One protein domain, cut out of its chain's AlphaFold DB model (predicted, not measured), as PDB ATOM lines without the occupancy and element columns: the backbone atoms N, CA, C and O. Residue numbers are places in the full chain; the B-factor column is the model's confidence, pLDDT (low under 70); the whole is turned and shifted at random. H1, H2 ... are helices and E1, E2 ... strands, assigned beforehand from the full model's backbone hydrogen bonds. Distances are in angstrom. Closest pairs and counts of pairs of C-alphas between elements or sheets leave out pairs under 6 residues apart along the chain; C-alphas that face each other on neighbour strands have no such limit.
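What this domain is: This is residues 4 to 34 and 43 to 131 of the 144 residues of the protein "DUF1985 domain-containing protein" of Brassica oleracea var. oleracea (UniProt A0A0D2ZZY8). Two lobes stand end to end: a small one, with the hairpin E1 E2 at its far end and H1 and H7 meeting at a steep angle, and a larger helical one of H2 to H6, where H3 and the long H4 lie side by side. The printed part has 120 residues, with two named strands, antiparallel neighbours, then seven named helices; it is mostly helix. It is only just compact, close to loose, with a radius of gyration of the C-alphas of 16.3 A, and elongated, spanning 53 by 29 by 26 A.

How they stand to each other: E1, residues 4 to 8, and E2, residues 11 to 16, form an antiparallel hairpin; N 13 and O 6, 2.8 A apart, are within hydrogen-bond range. H1, residues 17 to 24, touches H7, residues 118 to 130, with residues 119 to 123 of H7 alone, at a steep tilt of 67 degrees; the closest C-alphas, Arg 21 and Gly 119, are 6.7 A apart. H2, residues 45 to 51, touches H5, residues 101 to 106, closest at C-alphas 46 and 105, 5.3 A. H3, residues 60 to 67, and H4, residues 74 to 90, form a helical hairpin, closest at C-alphas 60 and 84, 5.4 A. H6, residues 110 to 115, touches no helix but is near H4 and H5. Every O i to N i+4 pair is within hydrogen-bond range in H1, H2, H3, H5 and H6, against 11 of 13 in H4 and 6 of 9 in H7.

Where its parts are: E1 begins at C-alpha 4 (-52.027, -62.764, -33.914). H4 is 23.9 A long and H7 18.8 A, ending at C-alpha 130 (-49.017, -60.971, -25.939).

The domain as a whole: Residues 35 to 42 are not printed; C-alphas 34 and 43 are 16.5 A apart. Residues 33 to 34 and 43 to 44 have pLDDT under 70.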
ATOM      1  N   PHE A   4     -52.317 -62.294 -35.251       72.94
ATOM      2  CA  PHE A   4     -52.027 -62.764 -33.914       72.94
ATOM      3  C   PHE A   4     -53.309 -63.308 -33.274       72.94
ATOM      4  O   PHE A   4     -54.383 -62.729 -33.439       72.94
ATOM      5  N   TRP A   5     -53.197 -64.426 -32.563       77.00
ATOM      6  CA  TRP A   5     -54.307 -65.066 -31.858       77.00
ATOM      7  C   TRP A   5     -53.948 -65.210 -30.384       77.00
ATOM      8  O   TRP A   5     -52.853 -65.667 -30.057       77.00
ATOM      9  N   PHE A   6     -54.879 -64.858 -29.504       73.81
ATOM     10  CA  PHE A   6     -54.769 -65.079 -28.063       73.81
ATOM     11  C   PHE A   6     -56.136 -65.427 -27.480       73.81
ATOM     12  O   PHE A   6     -57.154 -65.275 -28.148       73.81
ATOM     13  N   THR A   7     -56.179 -65.919 -26.247       77.94
ATOM     14  CA  THR A   7     -57.438 -66.223 -25.559       77.94
ATOM     15  C   THR A   7     -57.681 -65.232 -24.429       77.94
ATOM     16  O   THR A   7     -56.758 -64.832 -23.719       77.94
ATOM     17  N   PHE A   8     -58.939 -64.840 -24.246       75.44
ATOM     18  CA  PHE A   8     -59.396 -64.112 -23.067       75.44
ATOM     19  C   PHE A   8     -60.518 -64.919 -22.418       75.44
ATOM     20  O   PHE A   8     -61.630 -64.998 -22.933       75.44
ATOM     21  N   GLY A   9     -60.205 -65.592 -21.308       82.69
ATOM     22  CA  GLY A   9     -61.082 -66.639 -20.787       82.69
ATOM     23  C   GLY A   9     -61.201 -67.801 -21.792       82.69
ATOM     24  O   GLY A   9     -60.169 -68.257 -22.291       82.69
ATOM     25  N   PRO A  10     -62.414 -68.305 -22.085       81.38
ATOM     26  CA  PRO A  10     -62.618 -69.366 -23.073       81.38
ATOM     27  C   PRO A  10     -62.631 -68.860 -24.524       81.38
ATOM     28  O   PRO A  10     -62.566 -69.675 -25.444       81.38
ATOM     29  N   ASP A  11     -62.721 -67.545 -24.740       80.75
ATOM     30  CA  ASP A  11     -62.980 -66.977 -26.058       80.75
ATOM     31  C   ASP A  11     -61.669 -66.660 -26.800       80.75
ATOM     32  O   ASP A  11     -60.812 -65.936 -26.272       80.75
ATOM     33  N   PRO A  12     -61.478 -67.179 -28.028       80.31
ATOM     34  CA  PRO A  12     -60.350 -66.797 -28.863       80.31
ATOM     35  C   PRO A  12     -60.566 -65.389 -29.427       80.31
ATOM     36  O   PRO A  12     -61.575 -65.098 -30.069       80.31
ATOM     37  N   LEU A  13     -59.578 -64.527 -29.229       78.69
ATOM     38  CA  LEU A  13     -59.489 -63.197 -29.810       78.69
ATOM     39  C   LEU A  13     -58.465 -63.191 -30.943       78.69
ATOM     40  O   LEU A  13     -57.386 -63.786 -30.858       78.69
ATOM     41  N   ARG A  14     -58.816 -62.480 -32.013       80.19
ATOM     42  CA  ARG A  14     -57.950 -62.243 -33.166       80.19
ATOM     43  C   ARG A  14     -57.472 -60.799 -33.131       80.19
ATOM     44  O   ARG A  14     -58.277 -59.897 -32.951       80.19
ATOM     45  N   PHE A  15     -56.181 -60.593 -33.354       74.62
ATOM     46  CA  PHE A  15     -55.571 -59.281 -33.531       74.62
ATOM     47  C   PHE A  15     -54.866 -59.238 -34.893       74.62
ATOM     48  O   PHE A  15     -53.687 -59.598 -35.014       74.62
ATOM     49  N   PRO A  16     -55.595 -58.911 -35.971       80.62
ATOM     50  CA  PRO A  16     -55.018 -58.817 -37.299       80.62
ATOM     51  C   PRO A  16     -54.348 -57.457 -37.508       80.62
ATOM     52  O   PRO A  16     -54.777 -56.431 -36.982       80.62
ATOM     53  N   LEU A  17     -53.331 -57.444 -38.369       79.38
ATOM     54  CA  LEU A  17     -52.665 -56.209 -38.784       79.38
ATOM     55  C   LEU A  17     -53.630 -55.187 -39.406       79.38
ATOM     56  O   LEU A  17     -53.433 -53.989 -39.238       79.38
ATOM     57  N   ASP A  18     -54.659 -55.657 -40.113       82.12
ATOM     58  CA  ASP A  18     -55.625 -54.789 -40.793       82.12
ATOM     59  C   ASP A  18     -56.532 -54.045 -39.794       82.12
ATOM     60  O   ASP A  18     -56.696 -52.839 -39.920       82.12
ATOM     61  N   GLU A  19     -57.019 -54.702 -38.732       81.75
ATOM     62  CA  GLU A  19     -57.789 -54.009 -37.679       81.75
ATOM     63  C   GLU A  19     -56.903 -53.027 -36.904       81.75
ATOM     64  O   GLU A  19     -57.330 -51.923 -36.571       81.75
ATOM     65  N   PHE A  20     -55.641 -53.392 -36.655       81.88
ATOM     66  CA  PHE A  20     -54.690 -52.476 -36.030       81.88
ATOM     67  C   PHE A  20     -54.430 -51.244 -36.915       81.88
ATOM     68  O   PHE A  20     -54.341 -50.123 -36.408       81.88
ATOM     69  N   ARG A  21     -54.384 -51.427 -38.240       84.94
ATOM     70  CA  ARG A  21     -54.306 -50.327 -39.206       84.94
ATOM     71  C   ARG A  21     -55.535 -49.438 -39.167       84.94
ATOM     72  O   ARG A  21     -55.374 -48.221 -39.119       84.94
ATOM     73  N   ASP A  22     -56.722 -50.024 -39.173       85.19
ATOM     74  CA  ASP A  22     -57.974 -49.270 -39.189       85.19
ATOM     75  C   ASP A  22     -58.139 -48.418 -37.922       85.19
ATOM     76  O   ASP A  22     -58.647 -47.300 -37.989       85.19
ATOM     77  N   VAL A  23     -57.659 -48.907 -36.772       83.75
ATOM     78  CA  VAL A  23     -57.713 -48.173 -35.499       83.75
ATOM     79  C   VAL A  23     -56.668 -47.059 -35.423       83.75
ATOM     80  O   VAL A  23     -56.979 -45.965 -34.954       83.75
ATOM     81  N   THR A  24     -55.422 -47.317 -35.832       83.88
ATOM     82  CA  THR A  24     -54.331 -46.343 -35.638       83.88
ATOM     83  C   THR A  24     -54.199 -45.339 -36.779       83.88
ATOM     84  O   THR A  24     -53.670 -44.250 -36.568       83.88
ATOM     85  N   GLY A  25     -54.622 -45.700 -37.996       86.56
ATOM     86  CA  GLY A  25     -54.417 -44.901 -39.206       86.56
ATOM     87  C   GLY A  25     -52.945 -44.682 -39.584       86.56
ATOM     88  O   GLY A  25     -52.658 -43.841 -40.434       86.56
ATOM     89  N   LEU A  26     -52.001 -45.393 -38.955       89.38
ATOM     90  CA  LEU A  26     -50.565 -45.228 -39.190       89.38
ATOM     91  C   LEU A  26     -50.115 -45.879 -40.506       89.38
ATOM     92  O   LEU A  26     -50.832 -46.673 -41.109       89.38
ATOM     93  N   ASN A  27     -48.895 -45.572 -40.953       88.00
ATOM     94  CA  ASN A  27     -48.306 -46.234 -42.114       88.00
ATOM     95  C   ASN A  27     -47.862 -47.676 -41.774       88.00
ATOM     96  O   ASN A  27     -47.179 -47.913 -40.779       88.00
ATOM     97  N   TYR A  28     -48.218 -48.634 -42.637       86.44
ATOM     98  CA  TYR A  28     -47.886 -50.067 -42.541       86.44
ATOM     99  C   TYR A  28     -47.065 -50.581 -43.732       86.44
ATOM    100  O   TYR A  28     -47.009 -51.798 -43.981       86.44
ATOM    101  N   GLY A  29     -46.461 -49.667 -44.494       85.81
ATOM    102  CA  GLY A  29     -45.547 -49.967 -45.592       85.81
ATOM    103  C   GLY A  29     -44.431 -50.932 -45.186       85.81
ATOM    104  O   GLY A  29     -44.232 -51.227 -44.006       85.81
ATOM    105  N   ALA A  30     -43.739 -51.497 -46.172       83.94
ATOM    106  CA  ALA A  30     -42.524 -52.255 -45.892       83.94
ATOM    107  C   ALA A  30     -41.454 -51.319 -45.302       83.94
ATOM    108  O   ALA A  30     -41.446 -50.133 -45.623       83.94
ATOM    109  N   PHE A  31     -40.577 -51.861 -44.455       81.94
ATOM    110  CA  PHE A  31     -39.338 -51.171 -44.104       81.94
ATOM    111  C   PHE A  31     -38.507 -51.003 -45.376       81.94
ATOM    112  O   PHE A  31     -38.468 -51.927 -46.198       81.94
ATOM    113  N   ASP A  32     -37.886 -49.843 -45.565       73.88
ATOM    114  CA  ASP A  32     -36.970 -49.671 -46.686       73.88
ATOM    115  C   ASP A  32     -35.714 -50.521 -46.428       73.88
ATOM    116  O   ASP A  32     -35.352 -50.802 -45.287       73.88
ATOM    117  N   VAL A  33     -35.021 -50.965 -47.476       54.44
ATOM    118  CA  VAL A  33     -33.820 -51.815 -47.348       54.44
ATOM    119  C   VAL A  33     -32.710 -51.090 -46.561       54.44
ATOM    120  O   VAL A  33     -31.880 -51.736 -45.925       54.44
ATOM    121  N   GLN A  34     -32.742 -49.752 -46.528       54.16
ATOM    122  CA  GLN A  34     -31.855 -48.921 -45.704       54.16
ATOM    123  C   GLN A  34     -32.185 -48.947 -44.198       54.16
ATOM    124  O   GLN A  34     -31.326 -48.615 -43.388       54.16
ATOM    125  N   PRO A  43     -21.345 -41.794 -36.552       58.31
ATOM    126  CA  PRO A  43     -21.680 -41.293 -35.224       58.31
ATOM    127  C   PRO A  43     -23.107 -40.729 -35.217       58.31
ATOM    128  O   PRO A  43     -23.443 -39.994 -36.146       58.31
ATOM    129  N   PRO A  44     -23.930 -41.006 -34.190       64.06
ATOM    130  CA  PRO A  44     -25.320 -40.566 -34.156       64.06
ATOM    131  C   PRO A  44     -25.382 -39.034 -34.169       64.06
ATOM    132  O   PRO A  44     -24.998 -38.349 -33.212       64.06
ATOM    133  N   THR A  45     -25.778 -38.479 -35.313       84.31
ATOM    134  CA  THR A  45     -25.666 -37.043 -35.582       84.31
ATOM    135  C   THR A  45     -26.845 -36.296 -34.989       84.31
ATOM    136  O   THR A  45     -26.673 -35.192 -34.464       84.31
ATOM    137  N   MET A  46     -28.038 -36.891 -35.040       91.19
ATOM    138  CA  MET A  46     -29.242 -36.269 -34.508       91.19
ATOM    139  C   MET A  46     -29.293 -36.386 -32.989       91.19
ATOM    140  O   MET A  46     -29.632 -35.411 -32.315       91.19
ATOM    141  N   TRP A  47     -28.853 -37.513 -32.424       92.75
ATOM    142  CA  TRP A  47     -28.756 -37.671 -30.973       92.75
ATOM    143  C   TRP A  47     -27.936 -36.552 -30.326       92.75
ATOM    144  O   TRP A  47     -28.397 -35.889 -29.395       92.75
ATOM    145  N   ASN A  48     -26.741 -36.288 -30.859       90.25
ATOM    146  CA  ASN A  48     -25.872 -35.233 -30.343       90.25
ATOM    147  C   ASN A  48     -26.506 -33.844 -30.505       90.25
ATOM    148  O   ASN A  48     -26.480 -33.051 -29.567       90.25
ATOM    149  N   LYS A  49     -27.163 -33.564 -31.639       91.81
ATOM    150  CA  LYS A  49     -27.887 -32.296 -31.849       91.81
ATOM    151  C   LYS A  49     -28.994 -32.081 -30.815       91.81
ATOM    152  O   LYS A  49     -29.171 -30.960 -30.329       91.81
ATOM    153  N   LEU A  50     -29.753 -33.123 -30.473       93.00
ATOM    154  CA  LEU A  50     -30.879 -33.016 -29.544       93.00
ATOM    155  C   LEU A  50     -30.427 -32.969 -28.087       93.00
ATOM    156  O   LEU A  50     -30.920 -32.120 -27.337       93.00
ATOM    157  N   PHE A  51     -29.474 -33.814 -27.709       92.75
ATOM    158  CA  PHE A  51     -29.193 -34.111 -26.309       92.75
ATOM    159  C   PHE A  51     -27.803 -33.706 -25.836       92.75
ATOM    160  O   PHE A  51     -27.678 -33.317 -24.680       92.75
ATOM    161  N   ASP A  52     -26.790 -33.780 -26.702       88.19
ATOM    162  CA  ASP A  52     -25.378 -33.595 -26.333       88.19
ATOM    163  C   ASP A  52     -24.942 -34.507 -25.160       88.19
ATOM    164  O   ASP A  52     -24.211 -34.123 -24.249       88.19
ATOM    165  N   THR A  53     -25.450 -35.747 -25.141       85.06
ATOM    166  CA  THR A  53     -25.133 -36.755 -24.116       85.06
ATOM    167  C   THR A  53     -24.770 -38.093 -24.739       85.06
ATOM    168  O   THR A  53     -25.212 -38.419 -25.836       85.06
ATOM    169  N   ALA A  54     -24.083 -38.948 -23.976       82.81
ATOM    170  CA  ALA A  54     -23.892 -40.348 -24.356       82.81
ATOM    171  C   ALA A  54     -25.235 -41.066 -24.620       82.81
ATOM    172  O   ALA A  54     -26.222 -40.847 -23.905       82.81
ATOM    173  N   VAL A  55     -25.244 -41.935 -25.632       82.19
ATOM    174  CA  VAL A  55     -26.406 -42.738 -26.039       82.19
ATOM    175  C   VAL A  55     -26.839 -43.687 -24.914       82.19
ATOM    176  O   VAL A  55     -26.013 -44.189 -24.154       82.19
ATOM    177  N   GLY A  56     -28.150 -43.916 -24.780       73.88
ATOM    178  CA  GLY A  56     -28.719 -44.906 -23.851       73.88
ATOM    179  C   GLY A  56     -28.955 -44.426 -22.413       73.88
ATOM    180  O   GLY A  56     -29.480 -45.183 -21.597       73.88
ATOM    181  N   LYS A  57     -28.614 -43.172 -22.088       81.56
ATOM    182  CA  LYS A  57     -28.881 -42.573 -20.763       81.56
ATOM    183  C   LYS A  57     -30.248 -41.896 -20.643       81.56
ATOM    184  O   LYS A  57     -30.671 -41.582 -19.534       81.56
ATOM    185  N   LEU A  58     -30.913 -41.628 -21.765       92.31
ATOM    186  CA  LEU A  58     -32.133 -40.828 -21.800       92.31
ATOM    187  C   LEU A  58     -33.388 -41.682 -21.899       92.31
ATOM    188  O   LEU A  58     -33.408 -42.724 -22.552       92.31
ATOM    189  N   THR A  59     -34.440 -41.186 -21.256       95.12
ATOM    190  CA  THR A  59     -35.773 -41.782 -21.246       95.12
ATOM    191  C   THR A  59     -36.797 -40.788 -21.776       95.12
ATOM    192  O   THR A  59     -36.552 -39.576 -21.799       95.12
ATOM    193  N   VAL A  60     -37.979 -41.284 -22.135       96.25
ATOM    194  CA  VAL A  60     -39.134 -40.457 -22.510       96.25
ATOM    195  C   VAL A  60     -39.454 -39.436 -21.414       96.25
ATOM    196  O   VAL A  60     -39.727 -38.277 -21.712       96.25
ATOM    197  N   LEU A  61     -39.329 -39.804 -20.133       95.44
ATOM    198  CA  LEU A  61     -39.548 -38.869 -19.026       95.44
ATOM    199  C   LEU A  61     -38.562 -37.689 -19.051       95.44
ATOM    200  O   LEU A  61     -38.958 -36.550 -18.796       95.44
ATOM    201  N   SER A  62     -37.289 -37.937 -19.373       95.62
ATOM    202  CA  SER A  62     -36.299 -36.866 -19.547       95.62
ATOM    203  C   SER A  62     -36.695 -35.928 -20.686       95.62
ATOM    204  O   SER A  62     -36.629 -34.711 -20.519       95.62
ATOM    205  N   VAL A  63     -37.183 -36.471 -21.805       97.00
ATOM    206  CA  VAL A  63     -37.670 -35.683 -22.948       97.00
ATOM    207  C   VAL A  63     -38.884 -34.832 -22.574       97.00
ATOM    208  O   VAL A  63     -38.911 -33.641 -22.878       97.00
ATOM    209  N   LEU A  64     -39.858 -35.392 -21.853       97.38
ATOM    210  CA  LEU A  64     -41.028 -34.641 -21.380       97.38
ATOM    211  C   LEU A  64     -40.626 -33.482 -20.455       97.38
ATOM    212  O   LEU A  64     -41.166 -32.383 -20.571       97.38
ATOM    213  N   ARG A  65     -39.626 -33.685 -19.586       96.94
ATOM    214  CA  ARG A  65     -39.055 -32.603 -18.764       96.94
ATOM    215  C   ARG A  65     -38.389 -31.522 -19.617       96.94
ATOM    216  O   ARG A  65     -38.553 -30.344 -19.319       96.94
ATOM    217  N   MET A  66     -37.672 -31.900 -20.678       96.88
ATOM    218  CA  MET A  66     -37.088 -30.938 -21.622       96.88
ATOM    219  C   MET A  66     -38.169 -30.126 -22.343       96.88
ATOM    220  O   MET A  66     -38.025 -28.915 -22.468       96.88
ATOM    221  N   LEU A  67     -39.261 -30.762 -22.779       97.50
ATOM    222  CA  LEU A  67     -40.393 -30.091 -23.431       97.50
ATOM    223  C   LEU A  67     -41.107 -29.093 -22.506       97.50
ATOM    224  O   LEU A  67     -41.609 -28.075 -22.984       97.50
ATOM    225  N   GLY A  68     -41.116 -29.361 -21.197       97.00
ATOM    226  CA  GLY A  68     -41.625 -28.442 -20.177       97.00
ATOM    227  C   GLY A  68     -40.736 -27.219 -19.918       97.00
ATOM    228  O   GLY A  68     -41.184 -26.282 -19.265       97.00
ATOM    229  N   ASN A  69     -39.499 -27.193 -20.423       97.06
ATOM    230  CA  ASN A  69     -38.613 -26.039 -20.289       97.06
ATOM    231  C   ASN A  69     -39.003 -24.939 -21.292       97.06
ATOM    232  O   ASN A  69     -38.927 -25.124 -22.509       97.06
ATOM    233  N   GLU A  70     -39.382 -23.764 -20.791       94.81
ATOM    234  CA  GLU A  70     -39.752 -22.608 -21.619       94.81
ATOM    235  C   GLU A  70     -38.603 -22.121 -22.519       94.81
ATOM    236  O   GLU A  70     -38.840 -21.756 -23.671       94.81
ATOM    237  N   TYR A  71     -37.356 -22.249 -22.057       95.81
ATOM    238  CA  TYR A  71     -36.143 -21.852 -22.780       95.81
ATOM    239  C   TYR A  71     -35.648 -22.908 -23.777       95.81
ATOM    240  O   TYR A  71     -34.590 -22.738 -24.389       95.81
ATOM    241  N   LEU A  72     -36.377 -24.017 -23.954       96.31
ATOM    242  CA  LEU A  72     -36.032 -25.018 -24.955       96.31
ATOM    243  C   LEU A  72     -36.070 -24.397 -26.358       96.31
ATOM    244  O   LEU A  72     -37.102 -23.876 -26.795       96.31
ATOM    245  N   ALA A  73     -34.954 -24.524 -27.081       96.06
ATOM    246  CA  ALA A  73     -34.826 -24.054 -28.453       96.06
ATOM    247  C   ALA A  73     -35.978 -24.572 -29.329       96.06
ATOM    248  O   ALA A  73     -36.233 -25.777 -29.380       96.06
ATOM    249  N   VAL A  74     -36.645 -23.665 -30.051       95.88
ATOM    250  CA  VAL A  74     -37.860 -23.955 -30.838       95.88
ATOM    251  C   VAL A  74     -37.657 -25.133 -31.795       95.88
ATOM    252  O   VAL A  74     -38.486 -26.037 -31.841       95.88
ATOM    253  N   GLN A  75     -36.508 -25.183 -32.469       94.19
ATOM    254  CA  GLN A  75     -36.136 -26.260 -33.394       94.19
ATOM    255  C   GLN A  75     -36.075 -27.659 -32.756       94.19
ATOM    256  O   GLN A  75     -36.238 -28.653 -33.453       94.19
ATOM    257  N   LYS A  76     -35.865 -27.761 -31.434       95.88
ATOM    258  CA  LYS A  76     -35.843 -29.046 -30.716       95.88
ATOM    259  C   LYS A  76     -37.237 -29.515 -30.306       95.88
ATOM    260  O   LYS A  76     -37.410 -30.697 -30.035       95.88
ATOM    261  N   ARG A  77     -38.234 -28.624 -30.253       96.88
ATOM    262  CA  ARG A  77     -39.564 -28.943 -29.706       96.88
ATOM    263  C   ARG A  77     -40.274 -30.031 -30.504       96.88
ATOM    264  O   ARG A  77     -40.744 -30.992 -29.906       96.88
ATOM    265  N   LEU A  78     -40.319 -29.907 -31.831       97.25
ATOM    266  CA  LEU A  78     -40.989 -30.896 -32.680       97.25
ATOM    267  C   LEU A  78     -40.291 -32.272 -32.637       97.25
ATOM    268  O   LEU A  78     -40.973 -33.237 -32.298       97.25
ATOM    269  N   PRO A  79     -38.966 -32.399 -32.864       96.94
ATOM    270  CA  PRO A  79     -38.285 -33.692 -32.755       96.94
ATOM    271  C   PRO A  79     -38.454 -34.364 -31.386       96.94
ATOM    272  O   PRO A  79     -38.693 -35.566 -31.305       96.94
ATOM    273  N   LEU A  80     -38.389 -33.585 -30.299       97.75
ATOM    274  CA  LEU A  80     -38.580 -34.104 -28.944       97.75
ATOM    275  C   LEU A  80     -40.025 -34.568 -28.695       97.75
ATOM    276  O   LEU A  80     -40.235 -35.581 -28.035       97.75
ATOM    277  N   ALA A  81     -41.025 -33.867 -29.231       98.06
ATOM    278  CA  ALA A  81     -42.416 -34.307 -29.136       98.06
ATOM    279  C   ALA A  81     -42.658 -35.605 -29.923       98.06
ATOM    280  O   ALA A  81     -43.327 -36.510 -29.426       98.06
ATOM    281  N   LEU A  82     -42.071 -35.721 -31.116       97.81
ATOM    282  CA  LEU A  82     -42.196 -36.905 -31.964       97.81
ATOM    283  C   LEU A  82     -41.544 -38.140 -31.331       97.81
ATOM    284  O   LEU A  82     -42.183 -39.189 -31.275       97.81
ATOM    285  N   ILE A  83     -40.324 -38.025 -30.786       96.44
ATOM    286  CA  ILE A  83     -39.693 -39.168 -30.106       96.44
ATOM    287  C   ILE A  83     -40.449 -39.560 -28.833       96.44
ATOM    288  O   ILE A  83     -40.590 -40.745 -28.551       96.44
ATOM    289  N   ALA A  84     -40.992 -38.589 -28.086       96.94
ATOM    290  CA  ALA A  84     -41.807 -38.880 -26.909       96.94
ATOM    291  C   ALA A  84     -43.094 -39.635 -27.274       96.94
ATOM    292  O   ALA A  84     -43.515 -40.512 -26.523       96.94
ATOM    293  N   LEU A  85     -43.701 -39.328 -28.425       96.31
ATOM    294  CA  LEU A  85     -44.859 -40.059 -28.938       96.31
ATOM    295  C   LEU A  85     -44.474 -41.482 -29.364       96.31
ATOM    296  O   LEU A  85     -45.150 -42.439 -28.995       96.31
ATOM    297  N   VAL A  86     -43.380 -41.638 -30.112       95.25
ATOM    298  CA  VAL A  86     -42.947 -42.952 -30.603       95.25
ATOM    299  C   VAL A  86     -42.481 -43.850 -29.461       95.25
ATOM    300  O   VAL A  86     -43.117 -44.870 -29.217       95.25
ATOM    301  N   ASP A  87     -41.435 -43.478 -28.724       94.62
ATOM    302  CA  ASP A  87     -40.870 -44.330 -27.665       94.62
ATOM    303  C   ASP A  87     -41.766 -44.391 -26.417       94.62
ATOM    304  O   ASP A  87     -41.626 -45.290 -25.590       94.62
ATOM    305  N   GLY A  88     -42.670 -43.422 -26.237       93.94
ATOM    306  CA  GLY A  88     -43.558 -43.360 -25.075       93.94
ATOM    307  C   GLY A  88     -44.918 -44.016 -25.279       93.94
ATOM    308  O   GLY A  88     -45.517 -44.456 -24.299       93.94
ATOM    309  N   VAL A  89     -45.420 -44.065 -26.517       91.81
ATOM    310  CA  VAL A  89     -46.793 -44.508 -26.809       91.81
ATOM    311  C   VAL A  89     -46.825 -45.596 -27.874       91.81
ATOM    312  O   VAL A  89     -47.447 -46.630 -27.649       91.81
ATOM    313  N   LEU A  90     -46.177 -45.388 -29.023       92.00
ATOM    314  CA  LEU A  90     -46.325 -46.297 -30.167       92.00
ATOM    315  C   LEU A  90     -45.466 -47.560 -30.049       92.00
ATOM    316  O   LEU A  90     -45.948 -48.660 -30.316       92.00
ATOM    317  N   CYS A  91     -44.201 -47.393 -29.673       91.44
ATOM    318  CA  CYS A  91     -43.178 -48.436 -29.649       91.44
ATOM    319  C   CYS A  91     -42.403 -48.413 -28.314       91.44
ATOM    320  O   CYS A  91     -41.186 -48.218 -28.315       91.44
ATOM    321  N   PRO A  92     -43.067 -48.576 -27.154       89.19
ATOM    322  CA  PRO A  92     -42.372 -48.581 -25.872       89.19
ATOM    323  C   PRO A  92     -41.414 -49.774 -25.785       89.19
ATOM    324  O   PRO A  92     -41.831 -50.931 -25.751       89.19
ATOM    325  N   SER A  93     -40.112 -49.483 -25.743       77.88
ATOM    326  CA  SER A  93     -39.048 -50.492 -25.827       77.88
ATOM    327  C   SER A  93     -38.853 -51.297 -24.536       77.88
ATOM    328  O   SER A  93     -38.430 -52.451 -24.568       77.88
ATOM    329  N   ASN A  94     -39.120 -50.691 -23.375       75.00
ATOM    330  CA  ASN A  94     -38.982 -51.306 -22.055       75.00
ATOM    331  C   ASN A  94     -39.749 -50.509 -20.986       75.00
ATOM    332  O   ASN A  94     -40.216 -49.398 -21.227       75.00
ATOM    333  N   LYS A  95     -39.826 -51.060 -19.766       80.81
ATOM    334  CA  LYS A  95     -40.444 -50.394 -18.601       80.81
ATOM    335  C   LYS A  95     -39.773 -49.067 -18.228       80.81
ATOM    336  O   LYS A  95     -40.421 -48.213 -17.633       80.81
ATOM    337  N   ASP A  96     -38.501 -48.902 -18.577       85.69
ATOM    338  CA  ASP A  96     -37.731 -47.693 -18.283       85.69
ATOM    339  C   ASP A  96     -37.968 -46.582 -19.324       85.69
ATOM    340  O   ASP A  96     -37.483 -45.462 -19.144       85.69
ATOM    341  N   LEU A  97     -38.700 -46.884 -20.408       90.38
ATOM    342  CA  LEU A  97     -38.973 -46.003 -21.545       90.38
ATOM    343  C   LEU A  97     -37.699 -45.327 -22.070       90.38
ATOM    344  O   LEU A  97     -37.654 -44.108 -22.257       90.38
ATOM    345  N   LYS A  98     -36.625 -46.108 -22.243       93.31
ATOM    346  CA  LYS A  98     -35.378 -45.606 -22.838       93.31
ATOM    347  C   LYS A  98     -35.606 -45.237 -24.297       93.31
ATOM    348  O   LYS A  98     -36.288 -45.967 -25.013       93.31
ATOM    349  N   LEU A  99     -34.991 -44.135 -24.719       93.19
ATOM    350  CA  LEU A  99     -35.076 -43.707 -26.109       93.19
ATOM    351  C   LEU A  99     -34.372 -44.705 -27.026       93.19
ATOM    352  O   LEU A  99     -33.277 -45.180 -26.704       93.19
ATOM    353  N   THR A 100     -34.967 -44.960 -28.182       92.06
ATOM    354  CA  THR A 100     -34.428 -45.856 -29.200       92.06
ATOM    355  C   THR A 100     -33.517 -45.057 -30.139       92.06
ATOM    356  O   THR A 100     -34.006 -44.202 -30.880       92.06
ATOM    357  N   PRO A 101     -32.191 -45.314 -30.168       91.44
ATOM    358  CA  PRO A 101     -31.257 -44.504 -30.956       91.44
ATOM    359  C   PRO A 101     -31.593 -44.468 -32.450       91.44
ATOM    360  O   PRO A 101     -31.503 -43.411 -33.065       91.44
ATOM    361  N   LYS A 102     -32.069 -45.593 -33.009       90.69
ATOM    362  CA  LYS A 102     -32.541 -45.674 -34.400       90.69
ATOM    363  C   LYS A 102     -33.626 -44.630 -34.685       90.69
ATOM    364  O   LYS A 102     -33.502 -43.878 -35.643       90.69
ATOM    365  N   TYR A 103     -34.653 -44.535 -33.841       93.25
ATOM    366  CA  TYR A 103     -35.756 -43.588 -34.047       93.25
ATOM    367  C   TYR A 103     -35.306 -42.132 -33.906       93.25
ATOM    368  O   TYR A 103     -35.801 -41.261 -34.620       93.25
ATOM    369  N   VAL A 104     -34.336 -41.868 -33.026       93.50
ATOM    370  CA  VAL A 104     -33.732 -40.537 -32.894       93.50
ATOM    371  C   VAL A 104     -32.991 -40.131 -34.168       93.50
ATOM    372  O   VAL A 104     -33.088 -38.976 -34.570       93.50
ATOM    373  N   GLU A 105     -32.284 -41.044 -34.831       91.94
ATOM    374  CA  GLU A 105     -31.574 -40.718 -36.074       91.94
ATOM    375  C   GLU A 105     -32.519 -40.468 -37.258       91.94
ATOM    376  O   GLU A 105     -32.247 -39.578 -38.065       91.94
ATOM    377  N   ILE A 106     -33.673 -41.144 -37.323       92.69
ATOM    378  CA  ILE A 106     -34.696 -40.887 -38.357       92.69
ATOM    379  C   ILE A 106     -35.201 -39.430 -38.288       92.69
ATOM    380  O   ILE A 106     -35.501 -38.838 -39.318       92.69
ATOM    381  N   LEU A 107     -35.199 -38.788 -37.109       93.94
ATOM    382  CA  LEU A 107     -35.574 -37.368 -36.955       93.94
ATOM    383  C   LEU A 107     -34.635 -36.383 -37.667       93.94
ATOM    384  O   LEU A 107     -34.927 -35.186 -37.693       93.94
ATOM    385  N   SER A 108     -33.511 -36.851 -38.222       91.25
ATOM    386  CA  SER A 108     -32.675 -36.064 -39.137       91.25
ATOM    387  C   SER A 108     -33.437 -35.544 -40.352       91.25
ATOM    388  O   SER A 108     -33.120 -34.449 -40.820       91.25
ATOM    389  N   ASP A 109     -34.477 -36.261 -40.772       91.69
ATOM    390  CA  ASP A 109     -35.448 -35.821 -41.759       91.69
ATOM    391  C   ASP A 109     -36.874 -36.099 -41.257       91.69
ATOM    392  O   ASP A 109     -37.314 -37.241 -41.129       91.69
ATOM    393  N   ILE A 110     -37.618 -35.026 -40.973       92.31
ATOM    394  CA  ILE A 110     -38.989 -35.121 -40.461       92.31
ATOM    395  C   ILE A 110     -39.937 -35.727 -41.499       92.31
ATOM    396  O   ILE A 110     -40.877 -36.418 -41.112       92.31
ATOM    397  N   GLU A 111     -39.710 -35.518 -42.797       91.62
ATOM    398  CA  GLU A 111     -40.565 -36.108 -43.831       91.62
ATOM    399  C   GLU A 111     -40.391 -37.627 -43.864       91.62
ATOM    400  O   GLU A 111     -41.378 -38.361 -43.773       91.62
ATOM    401  N   SER A 112     -39.140 -38.097 -43.862       90.25
ATOM    402  CA  SER A 112     -38.815 -39.519 -43.704       90.25
ATOM    403  C   SER A 112     -39.368 -40.096 -42.400       90.25
ATOM    404  O   SER A 112     -39.937 -41.187 -42.403       90.25
ATOM    405  N   PHE A 113     -39.289 -39.356 -41.289       93.25
ATOM    406  CA  PHE A 113     -39.873 -39.783 -40.016       93.25
ATOM    407  C   PHE A 113     -41.387 -39.971 -40.109       93.25
ATOM    408  O   PHE A 113     -41.903 -40.984 -39.651       93.25
ATOM    409  N   LEU A 114     -42.120 -39.019 -40.685       92.50
ATOM    410  CA  LEU A 114     -43.579 -39.117 -40.808       92.50
ATOM    411  C   LEU A 114     -44.005 -40.201 -41.809       92.50
ATOM    412  O   LEU A 114     -45.065 -40.804 -41.639       92.50
ATOM    413  N   ALA A 115     -43.180 -40.470 -42.822       91.75
ATOM    414  CA  ALA A 115     -43.391 -41.545 -43.782       91.75
ATOM    415  C   ALA A 115     -42.988 -42.931 -43.250       91.75
ATOM    416  O   ALA A 115     -43.436 -43.929 -43.815       91.75
ATOM    417  N   TYR A 116     -42.188 -43.023 -42.180       92.94
ATOM    418  CA  TYR A 116     -41.747 -44.298 -41.609       92.94
ATOM    419  C   TYR A 116     -42.954 -45.185 -41.245       92.94
ATOM    420  O   TYR A 116     -43.980 -44.674 -40.774       92.94
ATOM    421  N   PRO A 117     -42.884 -46.515 -41.446       93.69
ATOM    422  CA  PRO A 117     -44.002 -47.418 -41.189       93.69
ATOM    423  C   PRO A 117     -44.222 -47.677 -39.682       93.69
ATOM    424  O   PRO A 117     -44.175 -48.818 -39.218       93.69
ATOM    425  N   TRP A 118     -44.518 -46.625 -38.908       93.56
ATOM    426  CA  TRP A 118     -44.757 -46.674 -37.458       93.56
ATOM    427  C   TRP A 118     -45.851 -47.655 -37.056       93.56
ATOM    428  O   TRP A 118     -45.766 -48.252 -35.989       93.56
ATOM    429  N   GLY A 119     -46.862 -47.853 -37.902       92.19
ATOM    430  CA  GLY A 119     -47.910 -48.837 -37.659       92.19
ATOM    431  C   GLY A 119     -47.361 -50.261 -37.678       92.19
ATOM    432  O   GLY A 119     -47.685 -51.064 -36.804       92.19
ATOM    433  N   ARG A 120     -46.485 -50.579 -38.640       90.00
ATOM    434  CA  ARG A 120     -45.808 -51.885 -38.694       90.00
ATOM    435  C   ARG A 120     -44.837 -52.052 -37.530       90.00
ATOM    436  O   ARG A 120     -44.850 -53.108 -36.907       90.00
ATOM    437  N   GLU A 121     -44.020 -51.040 -37.251       91.69
ATOM    438  CA  GLU A 121     -43.057 -51.051 -36.144       91.69
ATOM    439  C   GLU A 121     -43.769 -51.294 -34.806       91.69
ATOM    440  O   GLU A 121     -43.485 -52.279 -34.132       91.69
ATOM    441  N   SER A 122     -44.785 -50.482 -34.502       90.75
ATOM    442  CA  SER A 122     -45.616 -50.593 -33.301       90.75
ATOM    443  C   SER A 122     -46.250 -51.976 -33.174       90.75
ATOM    444  O   SER A 122     -46.144 -52.614 -32.129       90.75
ATOM    445  N   PHE A 123     -46.831 -52.498 -34.260       87.38
ATOM    446  CA  PHE A 123     -47.413 -53.839 -34.264       87.38
ATOM    447  C   PHE A 123     -46.377 -54.910 -33.902       87.38
ATOM    448  O   PHE A 123     -46.642 -55.772 -33.063       87.38
ATOM    449  N   LEU A 124     -45.186 -54.852 -34.504       86.69
ATOM    450  CA  LEU A 124     -44.111 -55.810 -34.248       86.69
ATOM    451  C   LEU A 124     -43.521 -55.667 -32.840       86.69
ATOM    452  O   LEU A 124     -43.138 -56.676 -32.256       86.69
ATOM    453  N   THR A 125     -43.491 -54.461 -32.266       85.50
ATOM    454  CA  THR A 125     -43.123 -54.254 -30.857       85.50
ATOM    455  C   THR A 125     -44.185 -54.823 -29.916       85.50
ATOM    456  O   THR A 125     -43.856 -55.417 -28.891       85.50
ATOM    457  N   THR A 126     -45.467 -54.682 -30.247       83.25
ATOM    458  CA  THR A 126     -46.580 -55.090 -29.385       83.25
ATOM    459  C   THR A 126     -46.826 -56.602 -29.389       83.25
ATOM    460  O   THR A 126     -47.021 -57.181 -28.322       83.25
ATOM    461  N   VAL A 127     -46.792 -57.269 -30.548       82.94
ATOM    462  CA  VAL A 127     -47.156 -58.698 -30.678       82.94
ATOM    463  C   VAL A 127     -46.401 -59.632 -29.714       82.94
ATOM    464  O   VAL A 127     -47.060 -60.444 -29.063       82.94
ATOM    465  N   PRO A 128     -45.066 -59.532 -29.541       79.94
ATOM    466  CA  PRO A 128     -44.328 -60.398 -28.620       79.94
ATOM    467  C   PRO A 128     -44.786 -60.299 -27.163       79.94
ATOM    468  O   PRO A 128     -44.663 -61.269 -26.424       79.94
ATOM    469  N   HIS A 129     -45.342 -59.160 -26.743       78.06
ATOM    470  CA  HIS A 129     -45.806 -58.957 -25.368       78.06
ATOM    471  C   HIS A 129     -47.121 -59.682 -25.062       78.06
ATOM    472  O   HIS A 129     -47.462 -59.865 -23.895       78.06
ATOM    473  N   PHE A 130     -47.851 -60.107 -26.093       74.44
ATOM    474  CA  PHE A 130     -49.017 -60.971 -25.939       74.44
ATOM    475  C   PHE A 130     -48.663 -62.462 -25.949       74.44
ATOM    476  O   PHE A 130     -49.514 -63.295 -25.635       74.44
ATOM    477  N   LEU A 131     -47.428 -62.818 -26.314       72.12
ATOM    478  CA  LEU A 131     -46.957 -64.192 -26.247       72.12
ATOM    479  C   LEU A 131     -46.474 -64.509 -24.824       72.12
ATOM    480  O   LEU A 131     -45.861 -63.658 -24.174       72.12
TER     481      LEU A 131